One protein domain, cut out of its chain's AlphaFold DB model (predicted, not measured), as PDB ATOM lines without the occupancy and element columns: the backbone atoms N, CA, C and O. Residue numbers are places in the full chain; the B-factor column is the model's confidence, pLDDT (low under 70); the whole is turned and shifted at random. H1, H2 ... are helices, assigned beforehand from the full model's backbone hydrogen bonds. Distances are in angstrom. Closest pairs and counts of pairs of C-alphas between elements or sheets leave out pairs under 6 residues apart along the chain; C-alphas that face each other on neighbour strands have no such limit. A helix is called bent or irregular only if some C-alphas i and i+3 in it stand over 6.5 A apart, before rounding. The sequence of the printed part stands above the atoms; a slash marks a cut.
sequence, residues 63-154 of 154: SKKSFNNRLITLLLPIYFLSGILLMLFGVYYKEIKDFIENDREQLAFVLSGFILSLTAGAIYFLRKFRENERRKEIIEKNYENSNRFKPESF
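This is residues 63 to 154 of the 154 residues of an uncharacterized protein of Bacteroidetes bacterium GWF2_41_31 (UniProt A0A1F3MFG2). A long, narrow, open U with unequal arms: H1 forms the shorter arm, short H2 makes the turn, and the longer H3 folds back along the other side, near H1 but not touching it, and runs on beyond the beginning of H1, with residues 148 to 154 as a tail at its far end. The printed part has 92 residues, with three named helices in the order H1, H2, H3 and no named strand; it is all helix. The whole is extended, a rod spanning 83 by 23 by 19 A, with a radius of gyration of the C-alphas of 22.9 A.

H1, residues 64 to 91, and H2, residues 93 to 102, are close but not clearly touching; their closest C-alphas, of Phe 89 and Ile 96, are 7.7 A apart. They run the same way at a steep tilt of 68 degrees, only just short of about perpendicular. H2 and H3, residues 104 to 147, only just touch, only at the corner, with 3 pairs of C-alphas within 8 A; the closest, Phe 99 and Leu 107, are 6.3 A apart. H3 touches H2 with residues 106 to 107 alone, and they run opposite ways at a steep tilt of 52 degrees. H1 and H3 are near each other, with 5 pairs of C-alphas within 10 A but none within 8 A. Every O i to N i+4 pair is within hydrogen-bond range in H2 and H3, and 22 of 24 are in H1.

H1 begins at C-alpha 64 (25.915, -2.598, 5.775) and is 40.5 A long; it is neither bent nor irregular, but only just: C-alphas 74 and 77 are 6.3 A apart. H2 is 14.3 A long, and H3, 64.2 A long, ends at C-alpha 147 (48.330, -16.029, 5.366).

The C-alphas farthest apart, of Asn 102 and Phe 154, are 83.6 A apart. The printed part has no cut, and both links are tight. Mean pLDDT of the printed part is 79.2; residues 63 to 70 and 144 to 154 are under 70.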
ATOM      1  N   SER A  63      29.027  -6.123   4.806       46.81
ATOM      2  CA  SER A  63      28.730  -5.235   5.925       46.81
ATOM      3  C   SER A  63      27.900  -4.063   5.400       46.81
ATOM      4  O   SER A  63      28.303  -3.396   4.447       46.81
ATOM      5  N   LYS A  64      26.761  -3.779   6.035       49.97
ATOM      6  CA  LYS A  64      25.915  -2.598   5.775       49.97
ATOM      7  C   LYS A  64      26.743  -1.293   5.735       49.97
ATOM      8  O   LYS A  64      26.425  -0.369   4.992       49.97
ATOM      9  N   LYS A  65      27.880  -1.268   6.451       51.34
ATOM     10  CA  LYS A  65      28.891  -0.197   6.445       51.34
ATOM     11  C   LYS A  65      29.576  -0.025   5.080       51.34
ATOM     12  O   LYS A  65      29.824   1.102   4.675       51.34
ATOM     13  N   SER A  66      29.835  -1.109   4.343       54.75
ATOM     14  CA  SER A  66      30.408  -1.080   2.985       54.75
ATOM     15  C   SER A  66      29.436  -0.481   1.963       54.75
ATOM     16  O   SER A  66      29.840   0.338   1.139       54.75
ATOM     17  N   PHE A  67      28.146  -0.823   2.051       56.03
ATOM     18  CA  PHE A  67      27.122  -0.278   1.154       56.03
ATOM     19  C   PHE A  67      26.925   1.232   1.354       56.03
ATOM     20  O   PHE A  67      26.966   1.988   0.384       56.03
ATOM     21  N   ASN A  68      26.828   1.687   2.607       59.16
ATOM     22  CA  ASN A  68      26.733   3.118   2.908       59.16
ATOM     23  C   ASN A  68      27.984   3.883   2.453       59.16
ATOM     24  O   ASN A  68      27.868   4.960   1.874       59.16
ATOM     25  N   ASN A  69      29.178   3.307   2.631       67.38
ATOM     26  CA  ASN A  69      30.417   3.945   2.186       67.38
ATOM     27  C   ASN A  69      30.497   4.042   0.650       67.38
ATOM     28  O   ASN A  69      30.967   5.043   0.113       67.38
ATOM     29  N   ARG A  70      29.983   3.033  -0.072       67.50
ATOM     30  CA  ARG A  70      29.867   3.058  -1.541       67.50
ATOM     31  C   ARG A  70      28.927   4.160  -2.025       67.50
ATOM     32  O   ARG A  70      29.308   4.909  -2.920       67.50
ATOM     33  N   LEU A  71      27.741   4.285  -1.426       72.06
ATOM     34  CA  LEU A  71      26.781   5.331  -1.791       72.06
ATOM     35  C   LEU A  71      27.339   6.733  -1.532       72.06
ATOM     36  O   LEU A  71      27.276   7.581  -2.416       72.06
ATOM     37  N   ILE A  72      27.949   6.962  -0.365       79.88
ATOM     38  CA  ILE A  72      28.551   8.260  -0.025       79.88
ATOM     39  C   ILE A  72      29.668   8.617  -1.012       79.88
ATOM     40  O   ILE A  72      29.719   9.747  -1.486       79.88
ATOM     41  N   THR A  73      30.516   7.652  -1.388       76.62
ATOM     42  CA  THR A  73      31.619   7.877  -2.341       76.62
ATOM     43  C   THR A  73      31.121   8.274  -3.738       76.62
ATOM     44  O   THR A  73      31.817   8.995  -4.448       76.62
ATOM     45  N   LEU A  74      29.923   7.831  -4.137       77.31
ATOM     46  CA  LEU A  74      29.301   8.220  -5.406       77.31
ATOM     47  C   LEU A  74      28.554   9.554  -5.304       77.31
ATOM     48  O   LEU A  74      28.628  10.365  -6.223       77.31
ATOM     49  N   LEU A  75      27.855   9.798  -4.194       82.88
ATOM     50  CA  LEU A  75      27.047  11.003  -4.008       82.88
ATOM     51  C   LEU A  75      27.901  12.252  -3.771       82.88
ATOM     52  O   LEU A  75      27.589  13.296  -4.334       82.88
ATOM     53  N   LEU A  76      28.993  12.165  -3.003       82.25
ATOM     54  CA  LEU A  76      29.851  13.319  -2.695       82.25
ATOM     55  C   LEU A  76      30.321  14.097  -3.939       82.25
ATOM     56  O   LEU A  76      30.109  15.309  -3.984       82.25
ATOM     57  N   PRO A  77      30.927  13.453  -4.960       83.12
ATOM     58  CA  PRO A  77      31.361  14.169  -6.155       83.12
ATOM     59  C   PRO A  77      30.183  14.741  -6.953       83.12
ATOM     60  O   PRO A  77      30.320  15.821  -7.516       83.12
ATOM     61  N   ILE A  78      29.023  14.074  -6.967       85.44
ATOM     62  CA  ILE A  78      27.811  14.587  -7.630       85.44
ATOM     63  C   ILE A  78      27.330  15.867  -6.942       85.44
ATOM     64  O   ILE A  78      27.102  16.872  -7.611       85.44
ATOM     65  N   TYR A  79      27.228  15.853  -5.610       88.00
ATOM     66  CA  TYR A  79      26.837  17.023  -4.825       88.00
ATOM     67  C   TYR A  79      27.838  18.171  -4.995       88.00
ATOM     68  O   TYR A  79      27.430  19.306  -5.233       88.00
ATOM     69  N   PHE A  80      29.139  17.881  -4.965       88.19
ATOM     70  CA  PHE A  80      30.183  18.877  -5.202       88.19
ATOM     71  C   PHE A  80      30.076  19.514  -6.596       88.19
ATOM     72  O   PHE A  80      30.042  20.739  -6.705       88.19
ATOM     73  N   LEU A  81      29.942  18.703  -7.657       88.50
ATOM     74  CA  LEU A  81      29.738  19.213  -9.016       88.50
ATOM     75  C   LEU A  81      28.452  20.038  -9.128       88.50
ATOM     76  O   LEU A  81      28.476  21.109  -9.726       88.50
ATOM     77  N   SER A  82      27.346  19.577  -8.539       88.88
ATOM     78  CA  SER A  82      26.089  20.333  -8.560       88.88
ATOM     79  C   SER A  82      26.213  21.682  -7.851       88.88
ATOM     80  O   SER A  82      25.690  22.674  -8.350       88.88
ATOM     81  N   GLY A  83      26.964  21.750  -6.746       91.81
ATOM     82  CA  GLY A  83      27.227  22.996  -6.030       91.81
ATOM     83  C   GLY A  83      28.027  23.985  -6.876       91.81
ATOM     84  O   GLY A  83      27.654  25.152  -6.959       91.81
ATOM     85  N   ILE A  84      29.069  23.512  -7.569       91.81
ATOM     86  CA  ILE A  84      29.837  24.339  -8.512       91.81
ATOM     87  C   ILE A  84      28.938  24.850  -9.640       91.81
ATOM     88  O   ILE A  84      28.979  26.035  -9.958       91.81
ATOM     89  N   LEU A  85      28.112  23.982 -10.229       91.06
ATOM     90  CA  LEU A  85      27.212  24.376 -11.313       91.06
ATOM     91  C   LEU A  85      26.193  25.419 -10.858       91.06
ATOM     92  O   LEU A  85      25.998  26.403 -11.560       91.06
ATOM     93  N   LEU A  86      25.594  25.249  -9.677       92.94
ATOM     94  CA  LEU A  86      24.672  26.231  -9.105       92.94
ATOM     95  C   LEU A  86      25.365  27.564  -8.812       92.94
ATOM     96  O   LEU A  86      24.800  28.615  -9.104       92.94
ATOM     97  N   MET A  87      26.589  27.534  -8.281       92.69
ATOM     98  CA  MET A  87      27.377  28.743  -8.033       92.69
ATOM     99  C   MET A  87      27.669  29.491  -9.338       92.69
ATOM    100  O   MET A  87      27.423  30.691  -9.422       92.69
ATOM    101  N   LEU A  88      28.146  28.785 -10.370       90.31
ATOM    102  CA  LEU A  88      28.411  29.370 -11.687       90.31
ATOM    103  C   LEU A  88      27.132  29.923 -12.317       90.31
ATOM    104  O   LEU A  88      27.134  31.041 -12.817       90.31
ATOM    105  N   PHE A  89      26.031  29.176 -12.245       89.56
ATOM    106  CA  PHE A  89      24.746  29.622 -12.774       89.56
ATOM    107  C   PHE A  89      24.240  30.882 -12.063       89.56
ATOM    108  O   PHE A  89      23.711  31.780 -12.708       89.56
ATOM    109  N   GLY A  90      24.433  30.974 -10.744       89.50
ATOM    110  CA  GLY A  90      24.082  32.159  -9.965       89.50
ATOM    111  C   GLY A  90      24.936  33.381 -10.310       89.50
ATOM    112  O   GLY A  90      24.396  34.476 -10.443       89.50
ATOM    113  N   VAL A  91      26.250  33.200 -10.485       92.62
ATOM    114  CA  VAL A  91      27.181  34.293 -10.824       92.62
ATOM    115  C   VAL A  91      26.953  34.811 -12.245       92.62
ATOM    116  O   VAL A  91      26.923  36.020 -12.441       92.62
ATOM    117  N   TYR A  92      26.750  33.915 -13.213       90.31
ATOM    118  CA  TYR A  92      26.625  34.246 -14.639       90.31
ATOM    119  C   TYR A  92      25.171  34.295 -15.132       90.31
ATOM    120  O   TYR A  92      24.893  34.096 -16.314       90.31
ATOM    121  N   TYR A  93      24.205  34.498 -14.232       88.19
ATOM    122  CA  TYR A  93      22.785  34.390 -14.575       88.19
ATOM    123  C   TYR A  93      22.363  35.353 -15.696       88.19
ATOM    124  O   TYR A  93      21.565  34.985 -16.559       88.19
ATOM    125  N   LYS A  94      22.892  36.583 -15.694       88.44
ATOM    126  CA  LYS A  94      22.538  37.603 -16.691       88.44
ATOM    127  C   LYS A  94      23.076  37.238 -18.068       88.44
ATOM    128  O   LYS A  94      22.323  37.233 -19.029       88.44
ATOM    129  N   GLU A  95      24.340  36.847 -18.131       87.50
ATOM    130  CA  GLU A  95      25.011  36.428 -19.356       87.50
ATOM    131  C   GLU A  95      24.324  35.193 -19.948       87.50
ATOM    132  O   GLU A  95      24.070  35.133 -21.147       87.50
ATOM    133  N   ILE A  96      23.950  34.221 -19.104       85.69
ATOM    134  CA  ILE A  96      23.188  33.039 -19.532       85.69
ATOM    135  C   ILE A  96      21.828  33.446 -20.109       85.69
ATOM    136  O   ILE A  96      21.419  32.911 -21.141       85.69
ATOM    137  N   LYS A  97      21.121  34.382 -19.465       86.56
ATOM    138  CA  LYS A  97      19.837  34.885 -19.962       86.56
ATOM    139  C   LYS A  97      19.994  35.551 -21.333       86.56
ATOM    140  O   LYS A  97      19.216  35.252 -22.237       86.56
ATOM    141  N   ASP A  98      21.026  36.368 -21.505       87.12
ATOM    142  CA  ASP A  98      21.303  37.050 -22.770       87.12
ATOM    143  C   ASP A  98      21.634  36.052 -23.893       87.12
ATOM    144  O   ASP A  98      21.134  36.206 -25.009       87.12
ATOM    145  N   PHE A  99      22.372  34.974 -23.596       85.00
ATOM    146  CA  PHE A  99      22.629  33.885 -24.549       85.00
ATOM    147  C   PHE A  99      21.354  33.153 -24.988       85.00
ATOM    148  O   PHE A  99      21.234  32.754 -26.147       85.00
ATOM    149  N   ILE A 100      20.394  32.955 -24.081       84.69
ATOM    150  CA  ILE A 100      19.118  32.291 -24.395       84.69
ATOM    151  C   ILE A 100      18.258  33.164 -25.317       84.69
ATOM    152  O   ILE A 100      17.583  32.653 -26.220       84.69
ATOM    153  N   GLU A 101      18.260  34.473 -25.076       87.75
ATOM    154  CA  GLU A 101      17.416  35.417 -25.801       87.75
ATOM    155  C   GLU A 101      18.003  35.783 -27.171       87.75
ATOM    156  O   GLU A 101      17.246  35.818 -28.143       87.75
ATOM    157  N   ASN A 102      19.326  35.961 -27.276       88.31
ATOM    158  CA  ASN A 102      19.962  36.541 -28.464       88.31
ATOM    159  C   ASN A 102      20.795  35.546 -29.295       88.31
ATOM    160  O   ASN A 102      20.762  35.626 -30.519       88.31
ATOM    161  N   ASP A 103      21.459  34.561 -28.676       84.00
ATOM    162  CA  ASP A 103      22.506  33.750 -29.331       84.00
ATOM    163  C   ASP A 103      22.297  32.230 -29.157       84.00
ATOM    164  O   ASP A 103      23.151  31.475 -28.671       84.00
ATOM    165  N   ARG A 104      21.127  31.750 -29.597       83.75
ATOM    166  CA  ARG A 104      20.673  30.356 -29.405       83.75
ATOM    167  C   ARG A 104      21.587  29.297 -30.029       83.75
ATOM    168  O   ARG A 104      21.717  28.208 -29.472       83.75
ATOM    169  N   GLU A 105      22.205  29.588 -31.173       87.31
ATOM    170  CA  GLU A 105      23.095  28.636 -31.855       87.31
ATOM    171  C   GLU A 105      24.382  28.404 -31.059       87.31
ATOM    172  O   GLU A 105      24.781  27.258 -30.831       87.31
ATOM    173  N   GLN A 106      24.996  29.477 -30.557       84.88
ATOM    174  CA  GLN A 106      26.195  29.386 -29.728       84.88
ATOM    175  C   GLN A 106      25.899  28.652 -28.416       84.88
ATOM    176  O   GLN A 106      26.669  27.779 -28.008       84.88
ATOM    177  N   LEU A 107      24.745  28.927 -27.800       85.50
ATOM    178  CA  LEU A 107      24.285  28.205 -26.616       85.50
ATOM    179  C   LEU A 107      24.151  26.693 -26.879       85.50
ATOM    180  O   LEU A 107      24.573  25.887 -26.049       85.50
ATOM    181  N   ALA A 108      23.617  26.287 -28.035       87.44
ATOM    182  CA  ALA A 108      23.480  24.875 -28.399       87.44
ATOM    183  C   ALA A 108      24.841  24.165 -28.546       87.44
ATOM    184  O   ALA A 108      25.014  23.036 -28.070       87.44
ATOM    185  N   PHE A 109      25.836  24.829 -29.142       90.31
ATOM    186  CA  PHE A 109      27.204  24.302 -29.216       90.31
ATOM    187  C   PHE A 109      27.853  24.174 -27.832       90.31
ATOM    188  O   PHE A 109      28.452  23.142 -27.523       90.31
ATOM    189  N   VAL A 110      27.684  25.172 -26.963       87.69
ATOM    190  CA  VAL A 110      28.211  25.129 -25.590       87.69
ATOM    191  C   VAL A 110      27.563  23.997 -24.787       87.69
ATOM    192  O   VAL A 110      28.265  23.207 -24.154       87.69
ATOM    193  N   LEU A 111      26.235  23.863 -24.849       88.56
ATOM    194  CA  LEU A 111      25.503  22.813 -24.136       88.56
ATOM    195  C   LEU A 111      25.865  21.413 -24.633       88.56
ATOM    196  O   LEU A 111      26.073  20.513 -23.820       88.56
ATOM    197  N   SER A 112      25.985  21.215 -25.945       90.69
ATOM    198  CA  SER A 112      26.381  19.915 -26.499       90.69
ATOM    199  C   SER A 112      27.806  19.525 -26.087       90.69
ATOM    200  O   SER A 112      28.018  18.400 -25.631       90.69
ATOM    201  N   GLY A 113      28.766  20.455 -26.140       92.81
ATOM    202  CA  GLY A 113      30.133  20.229 -25.655       92.81
ATOM    203  C   GLY A 113      30.193  19.934 -24.152       92.81
ATOM    204  O   GLY A 113      30.933  19.049 -23.709       92.81
ATOM    205  N   PHE A 114      29.361  20.616 -23.365       88.62
ATOM    206  CA  PHE A 114      29.233  20.371 -21.934       88.62
ATOM    207  C   PHE A 114      28.654  18.977 -21.635       88.62
ATOM    208  O   PHE A 114      29.225  18.235 -20.835       88.62
ATOM    209  N   ILE A 115      27.586  18.569 -22.327       91.44
ATOM    210  CA  ILE A 115      26.986  17.230 -22.194       91.44
ATOM    211  C   ILE A 115      27.987  16.140 -22.602       91.44
ATOM    212  O   ILE A 115      28.126  15.134 -21.901       91.44
ATOM    213  N   LEU A 116      28.729  16.332 -23.696       94.12
ATOM    214  CA  LEU A 116      29.778  15.400 -24.124       94.12
ATOM    215  C   LEU A 116      30.889  15.270 -23.073       94.12
ATOM    216  O   LEU A 116      31.319  14.163 -22.749       94.12
ATOM    217  N   SER A 117      31.309  16.383 -22.475       91.31
ATOM    218  CA  SER A 117      32.324  16.382 -21.417       91.31
ATOM    219  C   SER A 117      31.828  15.688 -20.145       91.31
ATOM    220  O   SER A 117      32.545  14.867 -19.567       91.31
ATOM    221  N   LEU A 118      30.581  15.950 -19.732       87.75
ATOM    222  CA  LEU A 118      29.955  15.284 -18.587       87.75
ATOM    223  C   LEU A 118      29.819  13.778 -18.806       87.75
ATOM    224  O   LEU A 118      30.145  12.997 -17.914       87.75
ATOM    225  N   THR A 119      29.363  13.357 -19.986       90.00
ATOM    226  CA  THR A 119      29.198  11.934 -20.312       90.00
ATOM    227  C   THR A 119      30.542  11.210 -20.366       90.00
ATOM    228  O   THR A 119      30.681  10.147 -19.758       90.00
ATOM    229  N   ALA A 120      31.565  11.802 -20.990       91.81
ATOM    230  CA  ALA A 120      32.921  11.254 -20.994       91.81
ATOM    231  C   ALA A 120      33.502  11.138 -19.573       91.81
ATOM    232  O   ALA A 120      34.020  10.083 -19.193       91.81
ATOM    233  N   GLY A 121      33.354  12.190 -18.761       88.94
ATOM    234  CA  GLY A 121      33.769  12.197 -17.361       88.94
ATOM    235  C   GLY A 121      33.056  11.125 -16.536       88.94
ATOM    236  O   GLY A 121      33.709  10.351 -15.835       88.94
ATOM    237  N   ALA A 122      31.733  11.009 -16.670       85.81
ATOM    238  CA  ALA A 122      30.937   9.998 -15.979       85.81
ATOM    239  C   ALA A 122      31.377   8.574 -16.348       85.81
ATOM    240  O   ALA A 122      31.596   7.747 -15.461       85.81
ATOM    241  N   ILE A 123      31.587   8.288 -17.637       90.06
ATOM    242  CA  ILE A 123      32.072   6.980 -18.102       90.06
ATOM    243  C   ILE A 123      33.463   6.676 -17.530       90.06
ATOM    244  O   ILE A 123      33.706   5.557 -17.065       90.06
ATOM    245  N   TYR A 124      34.370   7.657 -17.524       90.00
ATOM    246  CA  TYR A 124      35.704   7.507 -16.940       90.00
ATOM    247  C   TYR A 124      35.633   7.196 -15.439       90.00
ATOM    248  O   TYR A 124      36.257   6.236 -14.979       90.00
ATOM    249  N   PHE A 125      34.828   7.946 -14.680       83.44
ATOM    250  CA  PHE A 125      34.642   7.719 -13.247       83.44
ATOM    251  C   PHE A 125      34.034   6.347 -12.956       83.44
ATOM    252  O   PHE A 125      34.551   5.626 -12.102       83.44
ATOM    253  N   LEU A 126      33.002   5.936 -13.701       84.12
ATOM    254  CA  LEU A 126      32.394   4.609 -13.566       84.12
ATOM    255  C   LEU A 126      33.406   3.492 -13.851       84.12
ATOM    256  O   LEU A 126      33.467   2.507 -13.111       84.12
ATOM    257  N   ARG A 127      34.239   3.637 -14.889       84.88
ATOM    258  CA  ARG A 127      35.311   2.673 -15.189       84.88
ATOM    259  C   ARG A 127      36.345   2.603 -14.071       84.88
ATOM    260  O   ARG A 127      36.642   1.509 -13.594       84.88
ATOM    261  N   LYS A 128      36.853   3.754 -13.629       84.38
ATOM    262  CA  LYS A 128      37.862   3.845 -12.567       84.38
ATOM    263  C   LYS A 128      37.347   3.270 -11.250       84.38
ATOM    264  O   LYS A 128      38.075   2.571 -10.551       84.38
ATOM    265  N   PHE A 129      36.073   3.500 -10.938       79.44
ATOM    266  CA  PHE A 129      35.431   2.927  -9.762       79.44
ATOM    267  C   PHE A 129      35.409   1.394  -9.824       79.44
ATOM    268  O   PHE A 129      35.870   0.739  -8.890       79.44
ATOM    269  N   ARG A 130      34.975   0.813 -10.951       80.69
ATOM    270  CA  ARG A 130      34.966  -0.650 -11.150       80.69
ATOM    271  C   ARG A 130      36.368  -1.259 -11.093       80.69
ATOM    272  O   ARG A 130      36.535  -2.358 -10.572       80.69
ATOM    273  N   GLU A 131      37.378  -0.569 -11.618       83.38
ATOM    274  CA  GLU A 131      38.768  -1.033 -11.544       83.38
ATOM    275  C   GLU A 131      39.283  -1.057 -10.099       83.38
ATOM    276  O   GLU A 131      39.899  -2.036  -9.676       83.38
ATOM    277  N   ASN A 132      38.976  -0.021  -9.317       79.44
ATOM    278  CA  ASN A 132      39.351   0.045  -7.909       79.44
ATOM    279  C   ASN A 132      38.713  -1.079  -7.083       79.44
ATOM    280  O   ASN A 132      39.361  -1.613  -6.184       79.44
ATOM    281  N   GLU A 133      37.473  -1.471  -7.389       79.69
ATOM    282  CA  GLU A 133      36.837  -2.622  -6.737       79.69
ATOM    283  C   GLU A 133      37.545  -3.934  -7.081       79.69
ATOM    284  O   GLU A 133      37.919  -4.675  -6.173       79.69
ATOM    285  N   ARG A 134      37.842  -4.173  -8.364       78.00
ATOM    286  CA  ARG A 134      38.601  -5.362  -8.789       78.00
ATOM    287  C   ARG A 134      39.981  -5.429  -8.135       78.00
ATOM    288  O   ARG A 134      40.408  -6.498  -7.712       78.00
ATOM    289  N   ARG A 135      40.684  -4.297  -8.024       80.12
ATOM    290  CA  ARG A 135      41.988  -4.234  -7.343       80.12
ATOM    291  C   ARG A 135      41.873  -4.607  -5.868       80.12
ATOM    292  O   ARG A 135      42.712  -5.357  -5.381       80.12
ATOM    293  N   LYS A 136      40.838  -4.129  -5.168       78.31
ATOM    294  CA  LYS A 136      40.591  -4.490  -3.764       78.31
ATOM    295  C   LYS A 136      40.338  -5.989  -3.603       78.31
ATOM    296  O   LYS A 136      40.960  -6.593  -2.738       78.31
ATOM    297  N   GLU A 137      39.525  -6.588  -4.471       76.62
ATOM    298  CA  GLU A 137      39.265  -8.037  -4.457       76.62
ATOM    299  C   GLU A 137      40.542  -8.861  -4.688       76.62
ATOM    300  O   GLU A 137      40.777  -9.857  -4.006       76.62
ATOM    301  N   ILE A 138      41.404  -8.439  -5.622       80.94
ATOM    302  CA  ILE A 138      42.690  -9.105  -5.886       80.94
ATOM    303  C   ILE A 138      43.618  -9.002  -4.673       80.94
ATOM    304  O   ILE A 138      44.245  -9.990  -4.291       80.94
ATOM    305  N   ILE A 139      43.706  -7.819  -4.061       79.88
ATOM    306  CA  ILE A 139      44.534  -7.590  -2.876       79.88
ATOM    307  C   ILE A 139      44.045  -8.465  -1.716       79.88
ATOM    308  O   ILE A 139      44.851  -9.161  -1.107       79.88
ATOM    309  N   GLU A 140      42.740  -8.493  -1.451       74.56
ATOM    310  CA  GLU A 140      42.141  -9.301  -0.383       74.56
ATOM    311  C   GLU A 140      42.397 -10.801  -0.603       74.56
ATOM    312  O   GLU A 140      42.865 -11.495   0.300       74.56
ATOM    313  N   LYS A 141      42.243 -11.281  -1.843       71.25
ATOM    314  CA  LYS A 141      42.569 -12.662  -2.224       71.25
ATOM    315  C   LYS A 141      44.057 -12.995  -2.050       71.25
ATOM    316  O   LYS A 141      44.398 -14.108  -1.651       71.25
ATOM    317  N   ASN A 142      44.953 -12.047  -2.330       75.81
ATOM    318  CA  ASN A 142      46.393 -12.226  -2.142       75.81
ATOM    319  C   ASN A 142      46.789 -12.256  -0.658       75.81
ATOM    320  O   ASN A 142      47.640 -13.063  -0.291       75.81
ATOM    321  N   TYR A 143      46.154 -11.444   0.194       71.38
ATOM    322  CA  TYR A 143      46.336 -11.501   1.650       71.38
ATOM    323  C   TYR A 143      45.817 -12.814   2.253       71.38
ATOM    324  O   TYR A 143      46.482 -13.413   3.097       71.38
ATOM    325  N   GLU A 144      44.658 -13.307   1.806       68.62
ATOM    326  CA  GLU A 144      44.161 -14.620   2.239       68.62
ATOM    327  C   GLU A 144      45.097 -15.756   1.815       68.62
ATOM    328  O   GLU A 144      45.332 -16.687   2.586       68.62
ATOM    329  N   ASN A 145      45.658 -15.681   0.607       66.94
ATOM    330  CA  ASN A 145      46.623 -16.666   0.134       66.94
ATOM    331  C   ASN A 145      47.953 -16.581   0.894       66.94
ATOM    332  O   ASN A 145      48.471 -17.621   1.281       66.94
ATOM    333  N   SER A 146      48.498 -15.390   1.163       67.56
ATOM    334  CA  SER A 146      49.775 -15.255   1.881       67.56
ATOM    335  C   SER A 146      49.689 -15.733   3.335       67.56
ATOM    336  O   SER A 146      50.601 -16.409   3.808       67.56
ATOM    337  N   ASN A 147      48.565 -15.498   4.019       56.81
ATOM    338  CA  ASN A 147      48.330 -16.029   5.366       56.81
ATOM    339  C   ASN A 147      48.143 -17.556   5.404       56.81
ATOM    340  O   ASN A 147      48.373 -18.156   6.449       56.81
ATOM    341  N   ARG A 148      47.790 -18.216   4.289       55.50
ATOM    342  CA  ARG A 148      47.783 -19.692   4.198       55.50
ATOM    343  C   ARG A 148      49.180 -20.308   4.080       55.50
ATOM    344  O   ARG A 148      49.305 -21.515   4.265       55.50
ATOM    345  N   PHE A 149      50.198 -19.510   3.753       50.69
ATOM    346  CA  PHE A 149      51.575 -19.962   3.533       50.69
ATOM    347  C   PHE A 149      52.559 -19.518   4.619       50.69
ATOM    348  O   PHE A 149      53.747 -19.789   4.474       50.69
ATOM    349  N   LYS A 150      52.115 -18.882   5.711       44.56
ATOM    350  CA  LYS A 150      52.970 -18.758   6.897       44.56
ATOM    351  C   LYS A 150      53.028 -20.126   7.588       44.56
ATOM    352  O   LYS A 150      52.003 -20.530   8.136       44.56
ATOM    353  N   PRO A 151      54.161 -20.858   7.560       44.72
ATOM    354  CA  PRO A 151      54.346 -21.934   8.516       44.72
ATOM    355  C   PRO A 151      54.306 -21.298   9.906       44.72
ATOM    356  O   PRO A 151      54.900 -20.238  10.118       44.72
ATOM    357  N   GLU A 152      53.562 -21.907  10.823       48.56
ATOM    358  CA  GLU A 152      53.680 -21.584  12.239       48.56
ATOM    359  C   GLU A 152      55.151 -21.805  12.606       48.56
ATOM    360  O   GLU A 152      55.664 -22.924  12.559       48.56
ATOM    361  N   SER A 153      55.867 -20.705  12.824       51.31
ATOM    362  CA  SER A 153      57.206 -20.728  13.389       51.31
ATOM    363  C   SER A 153      57.063 -21.252  14.812       51.31
ATOM    364  O   SER A 153      56.476 -20.563  15.649       51.31
ATOM    365  N   PHE A 154      57.529 -22.486  15.006       47.28
ATOM    366  CA  PHE A 154      57.785 -23.104  16.302       47.28
ATOM    367  C   PHE A 154      58.672 -22.218  17.179       47.28
ATOM    368  O   PHE A 154      59.573 -21.551  16.615       47.28
TER     369      PHE A 154